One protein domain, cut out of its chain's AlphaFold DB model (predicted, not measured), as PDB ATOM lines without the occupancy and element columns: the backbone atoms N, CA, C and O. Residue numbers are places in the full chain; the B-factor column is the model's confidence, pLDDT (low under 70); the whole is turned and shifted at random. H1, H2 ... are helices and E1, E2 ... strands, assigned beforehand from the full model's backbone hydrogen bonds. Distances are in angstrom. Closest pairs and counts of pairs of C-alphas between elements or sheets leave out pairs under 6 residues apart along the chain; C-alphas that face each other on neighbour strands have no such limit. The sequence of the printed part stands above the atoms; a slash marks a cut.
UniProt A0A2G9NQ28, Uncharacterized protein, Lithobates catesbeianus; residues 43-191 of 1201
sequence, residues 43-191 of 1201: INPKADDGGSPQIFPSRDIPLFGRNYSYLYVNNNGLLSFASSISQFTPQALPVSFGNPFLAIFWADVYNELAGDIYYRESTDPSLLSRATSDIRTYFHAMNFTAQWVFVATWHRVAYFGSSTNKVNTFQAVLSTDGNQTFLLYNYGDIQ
ATOM      1  N   ILE A  43     -19.432  -5.096 -13.661       90.62
ATOM      2  CA  ILE A  43     -19.621  -3.820 -14.358       90.62
ATOM      3  C   ILE A  43     -20.707  -3.989 -15.417       90.62
ATOM      4  O   ILE A  43     -20.649  -4.910 -16.236       90.62
ATOM      5  N   ASN A  44     -21.690  -3.096 -15.411       87.62
ATOM      6  CA  ASN A  44     -22.719  -3.050 -16.437       87.62
ATOM      7  C   ASN A  44     -22.146  -2.572 -17.782       87.62
ATOM      8  O   ASN A  44     -21.215  -1.761 -17.784       87.62
ATOM      9  N   PRO A  45     -22.699  -3.009 -18.929       82.62
ATOM     10  CA  PRO A  45     -22.250  -2.530 -20.228       82.62
ATOM     11  C   PRO A  45     -22.321  -1.005 -20.354       82.62
ATOM     12  O   PRO A  45     -23.254  -0.348 -19.878       82.62
ATOM     13  N   LYS A  46     -21.318  -0.461 -21.046       84.25
ATOM     14  CA  LYS A  46     -21.327   0.908 -21.554       84.25
ATOM     15  C   LYS A  46     -22.343   0.970 -22.684       84.25
ATOM     16  O   LYS A  46     -22.146   0.307 -23.698       84.25
ATOM     17  N   ALA A  47     -23.441   1.660 -22.437       74.81
ATOM     18  CA  ALA A  47     -24.538   1.829 -23.367       74.81
ATOM     19  C   ALA A  47     -25.328   3.065 -22.951       74.81
ATOM     20  O   ALA A  47     -25.409   3.374 -21.762       74.81
ATOM     21  N   ASP A  48     -25.926   3.725 -23.929       70.56
ATOM     22  CA  ASP A  48     -26.889   4.795 -23.703       70.56
ATOM     23  C   ASP A  48     -28.142   4.266 -23.007       70.56
ATOM     24  O   ASP A  48     -28.216   4.189 -21.780       70.56
ATOM     25  N   ASP A  49     -29.038   3.689 -23.791       79.44
ATOM     26  CA  ASP A  49     -30.204   2.996 -23.286       79.44
ATOM     27  C   ASP A  49     -29.946   1.493 -23.225       79.44
ATOM     28  O   ASP A  49     -29.865   0.794 -24.239       79.44
ATOM     29  N   GLY A  50     -29.812   0.965 -22.012       76.75
ATOM     30  CA  GLY A  50     -29.530  -0.449 -21.812       76.75
ATOM     31  C   GLY A  50     -29.552  -0.877 -20.354       76.75
ATOM     32  O   GLY A  50     -29.962  -0.141 -19.458       76.75
ATOM     33  N   GLY A  51     -29.103  -2.098 -20.106       84.25
ATOM     34  CA  GLY A  51     -29.014  -2.653 -18.768       84.25
ATOM     35  C   GLY A  51     -28.193  -3.931 -18.743       84.25
ATOM     36  O   GLY A  51     -27.625  -4.357 -19.751       84.25
ATOM     37  N   SER A  52     -28.137  -4.552 -17.573       89.75
ATOM     38  CA  SER A  52     -27.449  -5.821 -17.392       89.75
ATOM     39  C   SER A  52     -28.121  -6.928 -18.206       89.75
ATOM     40  O   SER A  52     -29.316  -6.855 -18.506       89.75
ATOM     41  N   PRO A  53     -27.410  -8.033 -18.484       86.94
ATOM     42  CA  PRO A  53     -28.072  -9.309 -18.712       86.94
ATOM     43  C   PRO A  53     -29.008  -9.655 -17.542       86.94
ATOM     44  O   PRO A  53     -28.923  -9.066 -16.462       86.94
ATOM     45  N   GLN A  54     -29.888 -10.635 -17.739       89.00
ATOM     46  CA  GLN A  54     -30.743 -11.140 -16.665       89.00
ATOM     47  C   GLN A  54     -29.878 -11.691 -15.525       89.00
ATOM     48  O   GLN A  54     -29.085 -12.611 -15.730       89.00
ATOM     49  N   ILE A  55     -30.024 -11.116 -14.332       91.38
ATOM     50  CA  ILE A  55     -29.299 -11.533 -13.133       91.38
ATOM     51  C   ILE A  55     -30.194 -12.505 -12.382       91.38
ATOM     52  O   ILE A  55     -31.340 -12.166 -12.106       91.38
ATOM     53  N   PHE A  56     -29.671 -13.677 -12.028       88.62
ATOM     54  CA  PHE A  56     -30.363 -14.679 -11.216       88.62
ATOM     55  C   PHE A  56     -29.765 -14.687  -9.802       88.62
ATOM     56  O   PHE A  56     -28.723 -15.313  -9.604       88.62
ATOM     57  N   PRO A  57     -30.366 -13.974  -8.832       85.50
ATOM     58  CA  PRO A  57     -29.954 -14.032  -7.439       85.50
ATOM     59  C   PRO A  57     -29.941 -15.458  -6.896       85.50
ATOM     60  O   PRO A  57     -30.789 -16.282  -7.236       85.50
ATOM     61  N   SER A  58     -29.044 -15.716  -5.953       85.75
ATOM     62  CA  SER A  58     -28.983 -16.984  -5.217       85.75
ATOM     63  C   SER A  58     -30.239 -17.294  -4.381       85.75
ATOM     64  O   SER A  58     -30.378 -18.414  -3.882       85.75
ATOM     65  N   ARG A  59     -31.153 -16.326  -4.210       82.44
ATOM     66  CA  ARG A  59     -32.438 -16.465  -3.508       82.44
ATOM     67  C   ARG A  59     -33.505 -15.587  -4.156       82.44
ATOM     68  O   ARG A  59     -33.200 -14.482  -4.590       82.44
ATOM     69  N   ASP A  60     -34.752 -16.048  -4.141       81.75
ATOM     70  CA  ASP A  60     -35.885 -15.232  -4.582       81.75
ATOM     71  C   ASP A  60     -35.990 -13.944  -3.757       81.75
ATOM     72  O   ASP A  60     -35.730 -13.939  -2.552       81.75
ATOM     73  N   ILE A  61     -36.409 -12.863  -4.413       82.88
ATOM     74  CA  ILE A  61     -36.590 -11.538  -3.821       82.88
ATOM     75  C   ILE A  61     -38.091 -11.303  -3.591       82.88
ATOM     76  O   ILE A  61     -38.816 -11.070  -4.565       82.88
ATOM     77  N   PRO A  62     -38.582 -11.324  -2.337       80.88
ATOM     78  CA  PRO A  62     -39.946 -10.914  -2.026       80.88
ATOM     79  C   PRO A  62     -40.094  -9.398  -2.202       80.88
ATOM     80  O   PRO A  62     -39.474  -8.629  -1.470       80.88
ATOM     81  N   LEU A  63     -40.910  -8.946  -3.152       78.62
ATOM     82  CA  LEU A  63     -41.188  -7.530  -3.399       78.62
ATOM     83  C   LEU A  63     -42.667  -7.353  -3.782       78.62
ATOM     84  O   LEU A  63     -43.195  -8.091  -4.610       78.62
ATOM     85  N   PHE A  64     -43.370  -6.401  -3.159       75.31
ATOM     86  CA  PHE A  64     -44.799  -6.130  -3.410       75.31
ATOM     87  C   PHE A  64     -45.716  -7.377  -3.365       75.31
ATOM     88  O   PHE A  64     -46.646  -7.516  -4.160       75.31
ATOM     89  N   GLY A  65     -45.448  -8.308  -2.444       74.25
ATOM     90  CA  GLY A  65     -46.241  -9.534  -2.271       74.25
ATOM     91  C   GLY A  65     -46.003 -10.617  -3.331       74.25
ATOM     92  O   GLY A  65     -46.756 -11.589  -3.375       74.25
ATOM     93  N   ARG A  66     -44.980 -10.473  -4.182       79.50
ATOM     94  CA  ARG A  66     -44.546 -11.478  -5.165       79.50
ATOM     95  C   ARG A  66     -43.067 -11.801  -4.978       79.50
ATOM     96  O   ARG A  66     -42.301 -10.948  -4.547       79.50
ATOM     97  N   ASN A  67     -42.670 -13.015  -5.337       83.00
ATOM     98  CA  ASN A  67     -41.269 -13.426  -5.338       83.00
ATOM     99  C   ASN A  67     -40.706 -13.333  -6.757       83.00
ATOM    100  O   ASN A  67     -41.310 -13.860  -7.693       83.00
ATOM    101  N   TYR A  68     -39.555 -12.679  -6.904       85.38
ATOM    102  CA  TYR A  68     -38.847 -12.539  -8.174       85.38
ATOM    103  C   TYR A  68     -37.546 -13.334  -8.140       85.38
ATOM    104  O   TYR A  68     -36.723 -13.139  -7.248       85.38
ATOM    105  N   SER A  69     -37.355 -14.209  -9.127       86.44
ATOM    106  CA  SER A  69     -36.170 -15.068  -9.253       86.44
ATOM    107  C   SER A  69     -35.050 -14.444 -10.089       86.44
ATOM    108  O   SER A  69     -34.000 -15.054 -10.287       86.44
ATOM    109  N   TYR A  70     -35.268 -13.237 -10.612       88.25
ATOM    110  CA  TYR A  70     -34.282 -12.492 -11.377       88.25
ATOM    111  C   TYR A  70     -34.553 -10.987 -11.346       88.25
ATOM    112  O   TYR A  70     -35.664 -10.542 -11.051       88.25
ATOM    113  N   LEU A  71     -33.525 -10.208 -11.673       93.62
ATOM    114  CA  LEU A  71     -33.603  -8.758 -11.836       93.62
ATOM    115  C   LEU A  71     -32.645  -8.255 -12.923       93.62
ATOM    116  O   LEU A  71     -31.785  -8.990 -13.408       93.62
ATOM    117  N   TYR A  72     -32.787  -6.981 -13.270       93.19
ATOM    118  CA  TYR A  72     -31.906  -6.253 -14.176       93.19
ATOM    119  C   TYR A  72     -31.459  -4.946 -13.528       93.19
ATOM    120  O   TYR A  72     -32.257  -4.274 -12.872       93.19
ATOM    121  N   VAL A  73     -30.202  -4.569 -13.753       95.56
ATOM    122  CA  VAL A  73     -29.666  -3.243 -13.420       95.56
ATOM    123  C   VAL A  73     -29.680  -2.408 -14.692       95.56
ATOM    124  O   VAL A  73     -28.927  -2.690 -15.622       95.56
ATOM    125  N   ASN A  74     -30.558  -1.414 -14.765       93.06
ATOM    126  CA  ASN A  74     -30.733  -0.592 -15.960       93.06
ATOM    127  C   ASN A  74     -29.857   0.661 -15.879       93.06
ATOM    128  O   ASN A  74     -29.680   1.240 -14.804       93.06
ATOM    129  N   ASN A  75     -29.321   1.090 -17.021       89.69
ATOM    130  CA  ASN A  75     -28.388   2.211 -17.090       89.69
ATOM    131  C   ASN A  75     -29.024   3.501 -16.576       89.69
ATOM    132  O   ASN A  75     -28.427   4.170 -15.736       89.69
ATOM    133  N   ASN A  76     -30.295   3.707 -16.916       89.50
ATOM    134  CA  ASN A  76     -31.130   4.851 -16.548       89.50
ATOM    135  C   ASN A  76     -31.585   4.877 -15.071       89.50
ATOM    136  O   ASN A  76     -32.632   5.427 -14.746       89.50
ATOM    137  N   GLY A  77     -30.815   4.259 -14.165       91.62
ATOM    138  CA  GLY A  77     -30.986   4.339 -12.708       91.62
ATOM    139  C   GLY A  77     -32.159   3.551 -12.122       91.62
ATOM    140  O   GLY A  77     -32.711   3.931 -11.081       91.62
ATOM    141  N   LEU A  78     -32.533   2.446 -12.779       93.12
ATOM    142  CA  LEU A  78     -33.637   1.567 -12.380       93.12
ATOM    143  C   LEU A  78     -33.163   0.141 -12.069       93.12
ATOM    144  O   LEU A  78     -32.314  -0.399 -12.780       93.12
ATOM    145  N   LEU A  79     -33.804  -0.530 -11.108       93.69
ATOM    146  CA  LEU A  79     -33.785  -1.998 -10.992       93.69
ATOM    147  C   LEU A  79     -35.132  -2.570 -11.424       93.69
ATOM    148  O   LEU A  79     -36.145  -2.160 -10.873       93.69
ATOM    149  N   SER A  80     -35.175  -3.520 -12.354       91.56
ATOM    150  CA  SER A  80     -36.435  -4.103 -12.849       91.56
ATOM    151  C   SER A  80     -36.486  -5.619 -12.684       91.56
ATOM    152  O   SER A  80     -35.446  -6.273 -12.658       91.56
ATOM    153  N   PHE A  81     -37.691  -6.186 -12.559       88.06
ATOM    154  CA  PHE A  81     -37.885  -7.565 -12.079       88.06
ATOM    155  C   PHE A  81     -38.678  -8.477 -13.035       88.06
ATOM    156  O   PHE A  81     -38.912  -9.640 -12.716       88.06
ATOM    157  N   ALA A  82     -39.081  -7.992 -14.216       82.12
ATOM    158  CA  ALA A  82     -39.672  -8.822 -15.278       82.12
ATOM    159  C   ALA A  82     -38.899  -8.757 -16.608       82.12
ATOM    160  O   ALA A  82     -38.646  -9.798 -17.213       82.12
ATOM    161  N   SER A  83     -38.490  -7.566 -17.047       83.75
ATOM    162  CA  SER A  83     -37.607  -7.339 -18.206       83.75
ATOM    163  C   SER A  83     -36.685  -6.138 -17.959       83.75
ATOM    164  O   SER A  83     -36.926  -5.359 -17.034       83.75
ATOM    165  N   SER A  84     -35.640  -5.946 -18.769       84.38
ATOM    166  CA  SER A  84     -34.893  -4.679 -18.754       84.38
ATOM    167  C   SER A  84     -35.798  -3.529 -19.228       84.38
ATOM    168  O   SER A  84     -36.692  -3.735 -20.054       84.38
ATOM    169  N   ILE A  85     -35.605  -2.350 -18.639       86.56
ATOM    170  CA  ILE A  85     -36.331  -1.107 -18.910       86.56
ATOM    171  C   ILE A  85     -35.299  -0.118 -19.444       86.56
ATOM    172  O   ILE A  85     -34.408   0.303 -18.709       86.56
ATOM    173  N   SER A  86     -35.413   0.225 -20.723       82.44
ATOM    174  CA  SER A  86     -34.507   1.147 -21.415       82.44
ATOM    175  C   SER A  86     -35.069   2.568 -21.493       82.44
ATOM    176  O   SER A  86     -34.481   3.438 -22.113       82.44
ATOM    177  N   GLN A  87     -36.240   2.812 -20.911       82.00
ATOM    178  CA  GLN A  87     -36.875   4.118 -20.901       82.00
ATOM    179  C   GLN A  87     -35.995   5.103 -20.126       82.00
ATOM    180  O   GLN A  87     -35.719   4.896 -18.946       82.00
ATOM    181  N   PHE A  88     -35.576   6.172 -20.790       75.62
ATOM    182  CA  PHE A  88     -34.712   7.215 -20.239       75.62
ATOM    183  C   PHE A  88     -35.487   8.410 -19.675       75.62
ATOM    184  O   PHE A  88     -35.038   9.048 -18.725       75.62
ATOM    185  N   THR A  89     -36.682   8.683 -20.209       76.56
ATOM    186  CA  THR A  89     -37.560   9.756 -19.723       76.56
ATOM    187  C   THR A  89     -38.391   9.278 -18.532       76.56
ATOM    188  O   THR A  89     -39.246   8.400 -18.711       76.56
ATOM    189  N   PRO A  90     -38.211   9.866 -17.336       74.50
ATOM    190  CA  PRO A  90     -38.997   9.501 -16.168       74.50
ATOM    191  C   PRO A  90     -40.467   9.866 -16.338       74.50
ATOM    192  O   PRO A  90     -40.806  10.924 -16.862       74.50
ATOM    193  N   GLN A  91     -41.345   8.991 -15.858       68.94
ATOM    194  CA  GLN A  91     -42.791   9.204 -15.829       68.94
ATOM    195  C   GLN A  91     -43.304   9.119 -14.389       68.94
ATOM    196  O   GLN A  91     -42.739   8.401 -13.560       68.94
ATOM    197  N   ALA A  92     -44.392   9.836 -14.094       67.25
ATOM    198  CA  ALA A  92     -45.045   9.771 -12.791       67.25
ATOM    199  C   ALA A  92     -45.525   8.338 -12.497       67.25
ATOM    200  O   ALA A  92     -46.163   7.702 -13.336       67.25
ATOM    201  N   LEU A  93     -45.206   7.822 -11.306       71.44
ATOM    202  CA  LEU A  93     -45.655   6.502 -10.863       71.44
ATOM    203  C   LEU A  93     -47.122   6.572 -10.390       71.44
ATOM    204  O   LEU A  93     -47.473   7.530  -9.700       71.44
ATOM    205  N   PRO A  94     -47.965   5.559 -10.678       71.06
ATOM    206  CA  PRO A  94     -47.638   4.291 -11.334       71.06
ATOM    207  C   PRO A  94     -47.578   4.391 -12.869       71.06
ATOM    208  O   PRO A  94     -48.434   5.003 -13.497       71.06
ATOM    209  N   VAL A  95     -46.607   3.701 -13.477       69.06
ATOM    210  CA  VAL A  95     -46.461   3.597 -14.941       69.06
ATOM    211  C   VAL A  95     -46.976   2.256 -15.460       69.06
ATOM    212  O   VAL A  95     -46.753   1.202 -14.861       69.06
ATOM    213  N   SER A  96     -47.629   2.272 -16.621       71.44
ATOM    214  CA  SER A  96     -48.291   1.102 -17.218       71.44
ATOM    215  C   SER A  96     -47.342   0.148 -17.960       71.44
ATOM    216  O   SER A  96     -47.732  -0.464 -18.950       71.44
ATOM    217  N   PHE A  97     -46.093  -0.013 -17.508       67.12
ATOM    218  CA  PHE A  97     -45.113  -0.888 -18.173       67.12
ATOM    219  C   PHE A  97     -45.394  -2.385 -17.987       67.12
ATOM    220  O   PHE A  97     -44.784  -3.210 -18.662       67.12
ATOM    221  N   GLY A  98     -46.267  -2.760 -17.045       66.94
ATOM    222  CA  GLY A  98     -46.526  -4.166 -16.706       66.94
ATOM    223  C   GLY A  98     -45.319  -4.896 -16.094       66.94
ATOM    224  O   GLY A  98     -45.389  -6.098 -15.849       66.94
ATOM    225  N   ASN A  99     -44.228  -4.173 -15.821       77.12
ATOM    226  CA  ASN A  99     -42.967  -4.667 -15.286       77.12
ATOM    227  C   ASN A  99     -42.665  -3.943 -13.962       77.12
ATOM    228  O   ASN A  99     -42.508  -2.725 -13.977       77.12
ATOM    229  N   PRO A 100     -42.602  -4.650 -12.825       84.50
ATOM    230  CA  PRO A 100     -42.219  -4.080 -11.537       84.50
ATOM    231  C   PRO A 100     -40.770  -3.585 -11.549       84.50
ATOM    232  O   PRO A 100     -39.867  -4.298 -11.993       84.50
ATOM    233  N   PHE A 101     -40.534  -2.384 -11.025       90.81
ATOM    234  CA  PHE A 101     -39.198  -1.808 -10.920       90.81
ATOM    235  C   PHE A 101     -39.063  -0.879  -9.711       90.81
ATOM    236  O   PHE A 101     -40.047  -0.463  -9.103       90.81
ATOM    237  N   LEU A 102     -37.816  -0.568  -9.381       91.00
ATOM    238  CA  LEU A 102     -37.391   0.387  -8.372       91.00
ATOM    239  C   LEU A 102     -36.671   1.526  -9.091       91.00
ATOM    240  O   LEU A 102     -35.690   1.283  -9.795       91.00
ATOM    241  N   ALA A 103     -37.167   2.750  -8.927       91.06
ATOM    242  CA  ALA A 103     -36.536   3.951  -9.457       91.06
ATOM    243  C   ALA A 103     -35.630   4.573  -8.398       91.06
ATOM    244  O   ALA A 103     -36.121   5.160  -7.437       91.06
ATOM    245  N   ILE A 104     -34.317   4.417  -8.564       93.06
ATOM    246  CA  ILE A 104     -33.328   4.937  -7.611       93.06
ATOM    247  C   ILE A 104     -32.948   6.360  -7.988       93.06
ATOM    248  O   ILE A 104     -32.973   7.258  -7.150       93.06
ATOM    249  N   PHE A 105     -32.652   6.568  -9.266       89.50
ATOM    250  CA  PHE A 105     -32.512   7.884  -9.872       89.50
ATOM    251  C   PHE A 105     -32.839   7.735 -11.357       89.50
ATOM    252  O   PHE A 105     -31.963   7.448 -12.167       89.50
ATOM    253  N   TRP A 106     -34.122   7.827 -11.707       88.69
ATOM    254  CA  TRP A 106     -34.541   7.627 -13.090       88.69
ATOM    255  C   TRP A 106     -34.162   8.850 -13.922       88.69
ATOM    256  O   TRP A 106     -34.673   9.939 -13.675       88.69
ATOM    257  N   ALA A 107     -33.250   8.675 -14.872       84.62
ATOM    258  CA  ALA A 107     -32.833   9.701 -15.816       84.62
ATOM    259  C   ALA A 107     -32.150   9.059 -17.027       84.62
ATOM    260  O   ALA A 107     -31.777   7.891 -16.965       84.62
ATOM    261  N   ASP A 108     -31.944   9.839 -18.081       84.88
ATOM    262  CA  ASP A 108     -31.181   9.441 -19.266       84.88
ATOM    263  C   ASP A 108     -29.679   9.446 -18.961       84.88
ATOM    264  O   ASP A 108     -28.987  10.472 -19.033       84.88
ATOM    265  N   VAL A 109     -29.210   8.312 -18.454       86.62
ATOM    266  CA  VAL A 109     -27.855   8.130 -17.948       86.62
ATOM    267  C   VAL A 109     -26.986   7.606 -19.075       86.62
ATOM    268  O   VAL A 109     -27.067   6.440 -19.449       86.62
ATOM    269  N   TYR A 110     -26.031   8.423 -19.504       85.75
ATOM    270  CA  TYR A 110     -25.099   8.056 -20.558       85.75
ATOM    271  C   TYR A 110     -23.738   7.667 -19.980       85.75
ATOM    272  O   TYR A 110     -22.805   8.472 -19.868       85.75
ATOM    273  N   ASN A 111     -23.620   6.396 -19.591       84.00
ATOM    274  CA  ASN A 111     -22.402   5.873 -18.968       84.00
ATOM    275  C   ASN A 111     -21.238   5.670 -19.967       84.00
ATOM    276  O   ASN A 111     -20.099   5.477 -19.532       84.00
ATOM    277  N   GLU A 112     -21.481   5.748 -21.286       83.62
ATOM    278  CA  GLU A 112     -20.409   5.792 -22.298       83.62
ATOM    279  C   GLU A 112     -19.622   7.107 -22.232       83.62
ATOM    280  O   GLU A 112     -18.413   7.106 -22.471       83.62
ATOM    281  N   LEU A 113     -20.279   8.214 -21.862       81.94
ATOM    282  CA  LEU A 113     -19.630   9.517 -21.727       81.94
ATOM    283  C   LEU A 113     -18.793   9.613 -20.449       81.94
ATOM    284  O   LEU A 113     -17.650  10.070 -20.493       81.94
ATOM    285  N   ALA A 114     -19.347   9.201 -19.306       84.62
ATOM    286  CA  ALA A 114     -18.625   9.164 -18.037       84.62
ATOM    287  C   ALA A 114     -19.272   8.207 -17.029       84.62
ATOM    288  O   ALA A 114     -20.489   8.039 -17.021       84.62
ATOM    289  N   GLY A 115     -18.446   7.659 -16.130       89.44
ATOM    290  CA  GLY A 115     -18.884   6.864 -14.978       89.44
ATOM    291  C   GLY A 115     -19.225   5.415 -15.287       89.44
ATOM    292  O   GLY A 115     -19.491   5.059 -16.425       89.44
ATOM    293  N   ASP A 116     -19.218   4.565 -14.268       90.50
ATOM    294  CA  ASP A 116     -19.458   3.125 -14.385       90.50
ATOM    295  C   ASP A 116     -20.627   2.704 -13.500       90.50
ATOM    296  O   ASP A 116     -20.889   3.315 -12.464       90.50
ATOM    297  N   ILE A 117     -21.323   1.640 -13.894       94.25
ATOM    298  CA  ILE A 117     -22.412   1.065 -13.106       94.25
ATOM    299  C   ILE A 117     -21.943  -0.291 -12.599       94.25
ATOM    300  O   ILE A 117     -21.598  -1.162 -13.393       94.25
ATOM    301  N   TYR A 118     -21.921  -0.456 -11.286       94.00
ATOM    302  CA  TYR A 118     -21.439  -1.648 -10.605       94.00
ATOM    303  C   TYR A 118     -22.584  -2.348  -9.897       94.00
ATOM    304  O   TYR A 118     -23.427  -1.684  -9.300       94.00
ATOM    305  N   TYR A 119     -22.608  -3.675  -9.904       95.12
ATOM    306  CA  TYR A 119     -23.556  -4.419  -9.089       95.12
ATOM    307  C   TYR A 119     -23.015  -5.762  -8.613       95.12
ATOM    308  O   TYR A 119     -22.165  -6.379  -9.258       95.12
ATOM    309  N   ARG A 120     -23.546  -6.245  -7.489       93.75
ATOM    310  CA  ARG A 120     -23.311  -7.605  -6.995       93.75
ATOM    311  C   ARG A 120     -24.376  -8.042  -6.003       93.75
ATOM    312  O   ARG A 120     -24.910  -7.226  -5.254       93.75
ATOM    313  N   GLU A 121     -24.586  -9.350  -5.921       92.50
ATOM    314  CA  GLU A 121     -25.130  -9.967  -4.712       92.50
ATOM    315  C   GLU A 121     -24.009 -10.312  -3.722       92.50
ATOM    316  O   GLU A 121     -22.842 -10.461  -4.090       92.50
ATOM    317  N   SER A 122     -24.347 -10.427  -2.440       90.38
ATOM    318  CA  SER A 122     -23.401 -10.782  -1.394       90.38
ATOM    319  C   SER A 122     -24.080 -11.402  -0.181       90.38
ATOM    320  O   SER A 122     -25.133 -10.961   0.278       90.38
ATOM    321  N   THR A 123     -23.405 -12.400   0.375       91.69
ATOM    322  CA  THR A 123     -23.697 -13.018   1.673       91.69
ATOM    323  C   THR A 123     -22.531 -12.833   2.649       91.69
ATOM    324  O   THR A 123     -22.425 -13.549   3.643       91.69
ATOM    325  N   ASP A 124     -21.636 -11.876   2.367       91.12
ATOM    326  CA  ASP A 124     -20.481 -11.606   3.216       91.12
ATOM    327  C   ASP A 124     -20.932 -11.144   4.616       91.12
ATOM    328  O   ASP A 124     -21.710 -10.187   4.716       91.12
ATOM    329  N   PRO A 125     -20.443 -11.769   5.706       90.81
ATOM    330  CA  PRO A 125     -20.903 -11.462   7.057       90.81
ATOM    331  C   PRO A 125     -20.771  -9.988   7.447       90.81
ATOM    332  O   PRO A 125     -21.617  -9.478   8.182       90.81
ATOM    333  N   SER A 126     -19.746  -9.283   6.953       87.19
ATOM    334  CA  SER A 126     -19.555  -7.867   7.281       87.19
ATOM    335  C   SER A 126     -20.622  -6.987   6.624       87.19
ATOM    336  O   SER A 126     -21.169  -6.089   7.267       87.19
ATOM    337  N   LEU A 127     -20.999  -7.295   5.378       89.75
ATOM    338  CA  LEU A 127     -22.028  -6.561   4.645       89.75
ATOM    339  C   LEU A 127     -23.437  -6.871   5.157       89.75
ATOM    340  O   LEU A 127     -24.252  -5.960   5.291       89.75
ATOM    341  N   LEU A 128     -23.708  -8.137   5.491       93.56
ATOM    342  CA  LEU A 128     -24.962  -8.547   6.125       93.56
ATOM    343  C   LEU A 128     -25.131  -7.883   7.498       93.56
ATOM    344  O   LEU A 128     -26.219  -7.404   7.829       93.56
ATOM    345  N   SER A 129     -24.055  -7.802   8.291       91.62
ATOM    346  CA  SER A 129     -24.092  -7.105   9.581       91.62
ATOM    347  C   SER A 129     -24.345  -5.611   9.409       91.62
ATOM    348  O   SER A 129     -25.112  -5.042  10.185       91.62
ATOM    349  N   ARG A 130     -23.741  -4.975   8.395       92.25
ATOM    350  CA  ARG A 130     -23.993  -3.561   8.088       92.25
ATOM    351  C   ARG A 130     -25.457  -3.336   7.699       92.25
ATOM    352  O   ARG A 130     -26.119  -2.535   8.343       92.25
ATOM    353  N   ALA A 131     -25.991  -4.117   6.756       90.75
ATOM    354  CA  ALA A 131     -27.394  -4.027   6.337       90.75
ATOM    355  C   ALA A 131     -28.370  -4.253   7.494       90.75
ATOM    356  O   ALA A 131     -29.333  -3.507   7.656       90.75
ATOM    357  N   THR A 132     -28.088  -5.238   8.347       92.69
ATOM    358  CA  THR A 132     -28.885  -5.488   9.554       92.69
ATOM    359  C   THR A 132     -28.861  -4.292  10.504       92.69
ATOM    360  O   THR A 132     -29.907  -3.912  11.027       92.69
ATOM    361  N   SER A 133     -27.683  -3.705  10.729       89.31
ATOM    362  CA  SER A 133     -27.520  -2.537  11.598       89.31
ATOM    363  C   SER A 133     -28.263  -1.324  11.047       89.31
ATOM    364  O   SER A 133     -29.041  -0.711  11.778       89.31
ATOM    365  N   ASP A 134     -28.082  -1.011   9.763       90.12
ATOM    366  CA  ASP A 134     -28.728   0.130   9.113       90.12
ATOM    367  C   ASP A 134     -30.255  -0.021   9.173       90.12
ATOM    368  O   ASP A 134     -30.952   0.869   9.654       90.12
ATOM    369  N   ILE A 135     -30.796  -1.189   8.809       89.38
ATOM    370  CA  ILE A 135     -32.246  -1.432   8.815       89.38
ATOM    371  C   ILE A 135     -32.830  -1.348  10.232       89.38
ATOM    372  O   ILE A 135     -33.835  -0.673  10.438       89.38
ATOM    373  N   ARG A 136     -32.201  -1.967  11.241       87.94
ATOM    374  CA  ARG A 136     -32.688  -1.888  12.636       87.94
ATOM    375  C   ARG A 136     -32.569  -0.488  13.236       87.94
ATOM    376  O   ARG A 136     -33.324  -0.157  14.152       87.94
ATOM    377  N   THR A 137     -31.642   0.325  12.732       83.81
ATOM    378  CA  THR A 137     -31.503   1.728  13.135       83.81
ATOM    379  C   THR A 137     -32.693   2.560  12.671       83.81
ATOM    380  O   THR A 137     -33.090   3.462  13.389       83.81
ATOM    381  N   TYR A 138     -33.305   2.254  11.529       79.31
ATOM    382  CA  TYR A 138     -34.473   3.002  11.045       79.31
ATOM    383  C   TYR A 138     -35.812   2.326  11.390       79.31
ATOM    384  O   TYR A 138     -36.841   2.992  11.474       79.31
ATOM    385  N   PHE A 139     -35.804   1.017  11.664       80.12
ATOM    386  CA  PHE A 139     -36.989   0.217  11.991       80.12
ATOM    387  C   PHE A 139     -36.850  -0.461  13.368       80.12
ATOM    388  O   PHE A 139     -36.681  -1.676  13.485       80.12
ATOM    389  N   HIS A 140     -36.957   0.341  14.435       63.88
ATOM    390  CA  HIS A 140     -36.628  -0.023  15.825       63.88
ATOM    391  C   HIS A 140     -37.444  -1.167  16.466       63.88
ATOM    392  O   HIS A 140     -37.048  -1.681  17.511       63.88
ATOM    393  N   ALA A 141     -38.575  -1.569  15.879       58.25
ATOM    394  CA  ALA A 141     -39.489  -2.571  16.444       58.25
ATOM    395  C   ALA A 141     -39.462  -3.936  15.721       58.25
ATOM    396  O   ALA A 141     -40.295  -4.794  16.014       58.25
ATOM    397  N   MET A 142     -38.543  -4.152  14.771       67.06
ATOM    398  CA  MET A 142     -38.545  -5.345  13.911       67.06
ATOM    399  C   MET A 142     -37.391  -6.312  14.192       67.06
ATOM    400  O   MET A 142     -36.228  -5.923  14.318       67.06
ATOM    401  N   ASN A 143     -37.705  -7.611  14.214       81.88
ATOM    402  CA  ASN A 143     -36.710  -8.680  14.273       81.88
ATOM    403  C   ASN A 143     -36.224  -9.031  12.856       81.88
ATOM    404  O   ASN A 143     -36.667 -10.012  12.269       81.88
ATOM    405  N   PHE A 144     -35.344  -8.197  12.297       89.75
ATOM    406  CA  PHE A 144     -34.751  -8.401  10.972       89.75
ATOM    407  C   PHE A 144     -33.276  -8.790  11.086       89.75
ATOM    408  O   PHE A 144     -32.537  -8.157  11.836       89.75
ATOM    409  N   THR A 145     -32.821  -9.800  10.344       92.50
ATOM    410  CA  THR A 145     -31.389 -10.122  10.207       92.50
ATOM    411  C   THR A 145     -31.100 -10.436   8.750       92.50
ATOM    412  O   THR A 145     -31.583 -11.447   8.244       92.50
ATOM    413  N   ALA A 146     -30.322  -9.586   8.083       91.06
ATOM    414  CA  ALA A 146     -30.002  -9.752   6.673       91.06
ATOM    415  C   ALA A 146     -29.324 -11.106   6.434       91.06
ATOM    416  O   ALA A 146     -28.304 -11.421   7.046       91.06
ATOM    417  N   GLN A 147     -29.887 -11.894   5.522       91.88
ATOM    418  CA  GLN A 147     -29.283 -13.137   5.036       91.88
ATOM    419  C   GLN A 147     -28.737 -12.982   3.615       91.88
ATOM    420  O   GLN A 147     -27.945 -13.806   3.164       91.88
ATOM    421  N   TRP A 148     -29.167 -11.939   2.909       92.88
ATOM    422  CA  TRP A 148     -28.758 -11.632   1.550       92.88
ATOM    423  C   TRP A 148     -28.802 -10.118   1.317       92.88
ATOM    424  O   TRP A 148     -29.677  -9.426   1.853       92.88
ATOM    425  N   VAL A 149     -27.849  -9.605   0.538       93.88
ATOM    426  CA  VAL A 149     -27.763  -8.198   0.125       93.88
ATOM    427  C   VAL A 149     -27.399  -8.123  -1.356       93.88
ATOM    428  O   VAL A 149     -26.505  -8.829  -1.812       93.88
ATOM    429  N   PHE A 150     -28.026  -7.209  -2.087       94.88
ATOM    430  CA  PHE A 150     -27.643  -6.812  -3.434       94.88
ATOM    431  C   PHE A 150     -27.358  -5.323  -3.478       94.88
ATOM    432  O   PHE A 150     -28.178  -4.515  -3.045       94.88
ATOM    433  N   VAL A 151     -26.184  -4.972  -3.985       94.75
ATOM    434  CA  VAL A 151     -25.711  -3.594  -4.104       94.75
ATOM    435  C   VAL A 151     -25.628  -3.264  -5.584       94.75
ATOM    436  O   VAL A 151     -24.976  -3.995  -6.321       94.75
ATOM    437  N   ALA A 152     -26.253  -2.169  -6.007       95.94
ATOM    438  CA  ALA A 152     -26.099  -1.597  -7.342       95.94
ATOM    439  C   ALA A 152     -25.730  -0.119  -7.220       95.94
ATOM    440  O   ALA A 152     -26.422   0.626  -6.537       95.94
ATOM    441  N   THR A 153     -24.647   0.305  -7.862       94.94
ATOM    442  CA  THR A 153     -24.096   1.659  -7.767       94.94
ATOM    443  C   THR A 153     -23.870   2.233  -9.152       94.94
ATOM    444  O   THR A 153     -23.075   1.700  -9.917       94.94
ATOM    445  N   TRP A 154     -24.500   3.361  -9.448       94.25
ATOM    446  CA  TRP A 154     -24.192   4.194 -10.601       94.25
ATOM    447  C   TRP A 154     -23.155   5.202 -10.136       94.25
ATOM    448  O   TRP A 154     -23.477   6.094  -9.361       94.25
ATOM    449  N   HIS A 155     -21.894   5.014 -10.515       93.31
ATOM    450  CA  HIS A 155     -20.773   5.801 -10.023       93.31
ATOM    451  C   HIS A 155     -20.310   6.829 -11.047       93.31
ATOM    452  O   HIS A 155     -19.808   6.475 -12.112       93.31
ATOM    453  N   ARG A 156     -20.400   8.109 -10.672       91.31
ATOM    454  CA  ARG A 156     -19.981   9.259 -11.486       91.31
ATOM    455  C   ARG A 156     -20.530   9.220 -12.915       91.31
ATOM    456  O   ARG A 156     -19.830   9.595 -13.854       91.31
ATOM    457  N   VAL A 157     -21.771   8.779 -13.072       90.25
ATOM    458  CA  VAL A 157     -22.418   8.676 -14.376       90.25
ATOM    459  C   VAL A 157     -22.828  10.057 -14.890       90.25
ATOM    460  O   VAL A 157     -23.241  10.907 -14.097       90.25
ATOM    461  N   ALA A 158     -22.667  10.318 -16.187       86.06
ATOM    462  CA  ALA A 158     -23.148  11.546 -16.831       86.06
ATOM    463  C   ALA A 158     -24.556  11.360 -17.416       86.06
ATOM    464  O   ALA A 158     -25.035  10.234 -17.531       86.06
ATOM    465  N   TYR A 159     -25.203  12.463 -17.791       83.69
ATOM    466  CA  TYR A 159     -26.453  12.438 -18.553       83.69
ATOM    467  C   TYR A 159     -26.186  12.457 -20.070       83.69
ATOM    468  O   TYR A 159     -25.133  12.941 -20.511       83.69
ATOM    469  N   PHE A 160     -27.131  11.956 -20.865       73.56
ATOM    470  CA  PHE A 160     -27.030  11.948 -22.328       73.56
ATOM    471  C   PHE A 160     -26.927  13.361 -22.921       73.56
ATOM    472  O   PHE A 160     -27.644  14.282 -22.539       73.56
ATOM    473  N   GLY A 161     -25.980  13.561 -23.842       68.62
ATOM    474  CA  GLY A 161     -25.722  14.874 -24.448       68.62
ATOM    475  C   GLY A 161     -25.013  15.894 -23.542       68.62
ATOM    476  O   GLY A 161     -24.948  17.072 -23.897       68.62
ATOM    477  N   SER A 162     -24.462  15.487 -22.389       66.50
ATOM    478  CA  SER A 162     -23.760  16.418 -21.492       66.50
ATOM    479  C   SER A 162     -22.561  17.106 -22.152       66.50
ATOM    480  O   SER A 162     -21.629  16.465 -22.639       66.50
ATOM    481  N   SER A 163     -22.551  18.440 -22.088       66.12
ATOM    482  CA  SER A 163     -21.417  19.302 -22.449       66.12
ATOM    483  C   SER A 163     -20.588  19.740 -21.232       66.12
ATOM    484  O   SER A 163     -19.626  20.499 -21.367       66.12
ATOM    485  N   THR A 164     -20.941  19.260 -20.032       70.31
ATOM    486  CA  THR A 164     -20.288  19.605 -18.760       70.31
ATOM    487  C   THR A 164     -19.559  18.402 -18.157       70.31
ATOM    488  O   THR A 164     -19.788  17.256 -18.533       70.31
ATOM    489  N   ASN A 165     -18.690  18.647 -17.175       76.62
ATOM    490  CA  ASN A 165     -18.011  17.597 -16.407       76.62
ATOM    491  C   ASN A 165     -18.798  17.133 -15.162       76.62
ATOM    492  O   ASN A 165     -18.213  16.467 -14.303       76.62
ATOM    493  N   LYS A 166     -20.079  17.512 -15.042       78.31
ATOM    494  CA  LYS A 166     -20.950  17.135 -13.923       78.31
ATOM    495  C   LYS A 166     -21.301  15.650 -14.004       78.31
ATOM    496  O   LYS A 166     -21.651  15.149 -15.070       78.31
ATOM    497  N   VAL A 167     -21.230  14.956 -12.871       84.75
ATOM    498  CA  VAL A 167     -21.489  13.515 -12.763       84.75
ATOM    499  C   VAL A 167     -22.242  13.153 -11.480       84.75
ATOM    500  O   VAL A 167     -22.060  13.808 -10.460       84.75
ATOM    501  N   ASN A 168     -23.027  12.074 -11.509       88.25
ATOM    502  CA  ASN A 168     -23.819  11.601 -10.373       88.25
ATOM    503  C   ASN A 168     -23.320  10.263  -9.833       88.25
ATOM    504  O   ASN A 168     -22.988   9.363 -10.600       88.25
ATOM    505  N   THR A 169     -23.314  10.107  -8.511       92.12
ATOM    506  CA  THR A 169     -23.086   8.841  -7.814       92.12
ATOM    507  C   THR A 169     -24.275   8.508  -6.925       92.12
ATOM    508  O   THR A 169     -24.562   9.243  -5.986       92.12
ATOM    509  N   PHE A 170     -24.945   7.387  -7.174       94.00
ATOM    510  CA  PHE A 170     -26.068   6.908  -6.365       94.00
ATOM    511  C   PHE A 170     -26.104   5.381  -6.321       94.00
ATOM    512  O   PHE A 170     -25.541   4.707  -7.184       94.00
ATOM    513  N   GLN A 171     -26.736   4.827  -5.291       94.69
ATOM    514  CA  GLN A 171     -26.672   3.410  -4.970       94.69
ATOM    515  C   GLN A 171     -27.995   2.885  -4.411       94.69
ATOM    516  O   GLN A 171     -28.630   3.509  -3.565       94.69
ATOM    517  N   ALA A 172     -28.360   1.686  -4.853       95.88
ATOM    518  CA  ALA A 172     -29.422   0.865  -4.299       95.88
ATOM    519  C   ALA A 172     -28.815  -0.280  -3.479       95.88
ATOM    520  O   ALA A 172     -27.926  -0.982  -3.968       95.88
ATOM    521  N   VAL A 173     -29.322  -0.504  -2.269       94.19
ATOM    522  CA  VAL A 173     -29.006  -1.685  -1.459       94.19
ATOM    523  C   VAL A 173     -30.300  -2.404  -1.115       94.19
ATOM    524  O   VAL A 173     -31.114  -1.906  -0.343       94.19
ATOM    525  N   LEU A 174     -30.497  -3.577  -1.701       93.19
ATOM    526  CA  LEU A 174     -31.650  -4.436  -1.466       93.19
ATOM    527  C   LEU A 174     -31.238  -5.562  -0.519       93.19
ATOM    528  O   LEU A 174     -30.288  -6.280  -0.812       93.19
ATOM    529  N   SER A 175     -31.922  -5.736   0.607       92.38
ATOM    530  CA  SER A 175     -31.579  -6.766   1.590       92.38
ATOM    531  C   SER A 175     -32.796  -7.549   2.050       92.38
ATOM    532  O   SER A 175     -33.864  -6.980   2.251       92.38
ATOM    533  N   THR A 176     -32.630  -8.859   2.240       88.44
ATOM    534  CA  THR A 176     -33.702  -9.735   2.717       88.44
ATOM    535  C   THR A 176     -33.210 -10.763   3.734       88.44
ATOM    536  O   THR A 176     -32.053 -11.195   3.705       88.44
ATOM    537  N   ASP A 177     -34.102 -11.164   4.639       87.81
ATOM    538  CA  ASP A 177     -33.939 -12.323   5.524       87.81
ATOM    539  C   ASP A 177     -34.608 -13.599   4.959       87.81
ATOM    540  O   ASP A 177     -34.523 -14.664   5.569       87.81
ATOM    541  N   GLY A 178     -35.238 -13.502   3.781       78.00
ATOM    542  CA  GLY A 178     -36.031 -14.552   3.132       78.00
ATOM    543  C   GLY A 178     -37.548 -14.408   3.320       78.00
ATOM    544  O   GLY A 178     -38.300 -15.004   2.557       78.00
ATOM    545  N   ASN A 179     -37.999 -13.597   4.282       79.81
ATOM    546  CA  ASN A 179     -39.413 -13.280   4.517       79.81
ATOM    547  C   ASN A 179     -39.711 -11.790   4.301       79.81
ATOM    548  O   ASN A 179     -40.761 -11.430   3.774       79.81
ATOM    549  N   GLN A 180     -38.798 -10.923   4.732       85.50
ATOM    550  CA  GLN A 180     -38.905  -9.471   4.672       85.50
ATOM    551  C   GLN A 180     -37.802  -8.917   3.783       85.50
ATOM    552  O   GLN A 180     -36.658  -9.372   3.851       85.50
ATOM    553  N   THR A 181     -38.136  -7.912   2.983       87.62
ATOM    554  CA  THR A 181     -37.193  -7.251   2.079       87.62
ATOM    555  C   THR A 181     -37.207  -5.759   2.336       87.62
ATOM    556  O   THR A 181     -38.268  -5.139   2.393       87.62
ATOM    557  N   PHE A 182     -36.018  -5.190   2.459       90.19
ATOM    558  CA  PHE A 182     -35.783  -3.774   2.677       90.19
ATOM    559  C   PHE A 182     -34.912  -3.218   1.564       90.19
ATOM    560  O   PHE A 182     -34.069  -3.916   0.997       90.19
ATOM    561  N   LEU A 183     -35.114  -1.941   1.277       91.12
ATOM    562  CA  LEU A 183     -34.410  -1.215   0.240       91.12
ATOM    563  C   LEU A 183     -33.852   0.072   0.833       91.12
ATOM    564  O   LEU A 183     -34.578   0.811   1.495       91.12
ATOM    565  N   LEU A 184     -32.575   0.331   0.579       91.19
ATOM    566  CA  LEU A 184     -31.905   1.573   0.930       91.19
ATOM    567  C   LEU A 184     -31.472   2.278  -0.353       91.19
ATOM    568  O   LEU A 184     -30.854   1.663  -1.226       91.19
ATOM    569  N   TYR A 185     -31.787   3.567  -0.452       93.25
ATOM    570  CA  TYR A 185     -31.266   4.454  -1.485       93.25
ATOM    571  C   TYR A 185     -30.220   5.364  -0.866       93.25
ATOM    572  O   TYR A 185     -30.526   6.193  -0.011       93.25
ATOM    573  N   ASN A 186     -28.979   5.196  -1.305       88.56
ATOM    574  CA  ASN A 186     -27.847   5.966  -0.826       88.56
ATOM    575  C   ASN A 186     -27.364   6.871  -1.960       88.56
ATOM    576  O   ASN A 186     -27.003   6.391  -3.035       88.56
ATOM    577  N   TYR A 187     -27.324   8.178  -1.725       87.88
ATOM    578  CA  TYR A 187     -26.886   9.158  -2.718       87.88
ATOM    579  C   TYR A 187     -25.515   9.705  -2.314       87.88
ATOM    580  O   TYR A 187     -25.339  10.191  -1.199       87.88
ATOM    581  N   GLY A 188     -24.531   9.555  -3.201       83.50
ATOM    582  CA  GLY A 188     -23.223  10.195  -3.089       83.50
ATOM    583  C   GLY A 188     -23.252  11.582  -3.731       83.50
ATOM    584  O   GLY A 188     -24.228  12.315  -3.598       83.50
ATOM    585  N   ASP A 189     -22.196  11.935  -4.464       80.31
ATOM    586  CA  ASP A 189     -22.148  13.206  -5.193       80.31
ATOM    587  C   ASP A 189     -23.189  13.224  -6.320       80.31
ATOM    588  O   ASP A 189     -23.025  12.520  -7.314       80.31
ATOM    589  N   ILE A 190     -24.228  14.045  -6.191       82.31
ATOM    590  CA  ILE A 190     -25.188  14.351  -7.259       82.31
ATOM    591  C   ILE A 190     -24.874  15.760  -7.762       82.31
ATOM    592  O   ILE A 190     -24.999  16.723  -7.015       82.31
ATOM    593  N   GLN A 191     -24.413  15.874  -9.006       77.19
ATOM    594  CA  GLN A 191     -23.976  17.135  -9.620       77.19
ATOM    595  C   GLN A 191     -24.868  17.570 -10.786       77.19
ATOM    596  O   GLN A 191     -24.718  18.686 -11.288       77.19
TER     597      GLN A 191
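Overview. This is residues 43 to 191 of the 1201 residues of an uncharacterized protein of Lithobates catesbeianus (UniProt A0A2G9NQ28). A long, twisted sheet of four strands, E6 to E9, makes the main wall; the helix H1 crosses one face near one end of it. Over the opposite face lie a small three-stranded sheet, E3 E4 E5, and long loops, with the small hairpin E1 and E2 toward H1's end of the wall. The printed part has 149 residues, with named elements in the order E1 E2 E3 E4 E5 E6 H1 E7 E8 E9; the class is mixed, helices and strands, with under half of the residues in named elements. The whole is compact, with a radius of gyration of the C-alphas of 15.4 A, but elongated, spanning 48 by 32 by 26 A.

Arrangement. Begin with the large antiparallel sheet, in the order E6, residues 116 to 122, E7, residues 148 to 159, E8, residues 168 to 176, and E9, residues 181 to 187. Look for N 118 and O 153 at 2.8 A between E6 and E7, N 152 and O 172 at 2.9 A between E7 and E8, and N 173 and O 184 at 2.9 A between E8 and E9. E7 E8 E9 form a meander, each strand the antiparallel neighbour of the one before. H1, residues 125 to 138, is on one face of this sheet, making two layers, a helix and a sheet, at a height over the sheet of 9.5 A. It runs across the strands, at 80 degrees to E7 on the local plane; its closest C-alphas to E7 are Leu 128 and Val 149, 6.6 A apart. Every O i to N i+4 pair in H1 is within hydrogen-bond range. A second meander is E3, residues 72 to 74, E4, residues 78 to 80, and E5, residues 101 to 103, with N 74 and O 78 at 2.8 A and N 102 and O 79 at 2.7 A. The closest C-alphas of E3 and E7, Val 73 and Ala 152, are 7.2 A apart. E1, residues 61 to 63, and E2, residues 66 to 68, form a hairpin, with N 63 and O 66 at 2.8 A; the closest C-alphas of E1 and E9, Pro 62 and Thr 181, are 6.2 A apart.

Along the chain. Find C-alpha 61, where E1 begins, at (-36.590, -11.538, -3.821). E7, 31.4 A long, begins at C-alpha 148 at (-28.758, -11.632, 1.550) and bends by 63 degrees at residue 156. E8 measures 26.9 A, H1 20.2 A and E6 19.4 A; E9, 20.0 A, ends at C-alpha 187 at (-26.886, 9.158, -2.718).

Size, cuts and confidence. The C-alphas farthest apart, Asn 143 and Ser 163, are 48.6 A apart. The printed part has no cut; the links E4 to E5 and E5 to E6 are long. Residues 137 to 142, of which 137 to 138 belong to H1, stand free. Mean pLDDT of the printed part is 85.2; residues 91 to 92, 95, 97 to 98, 140 to 142 and 161 to 163 are under 70.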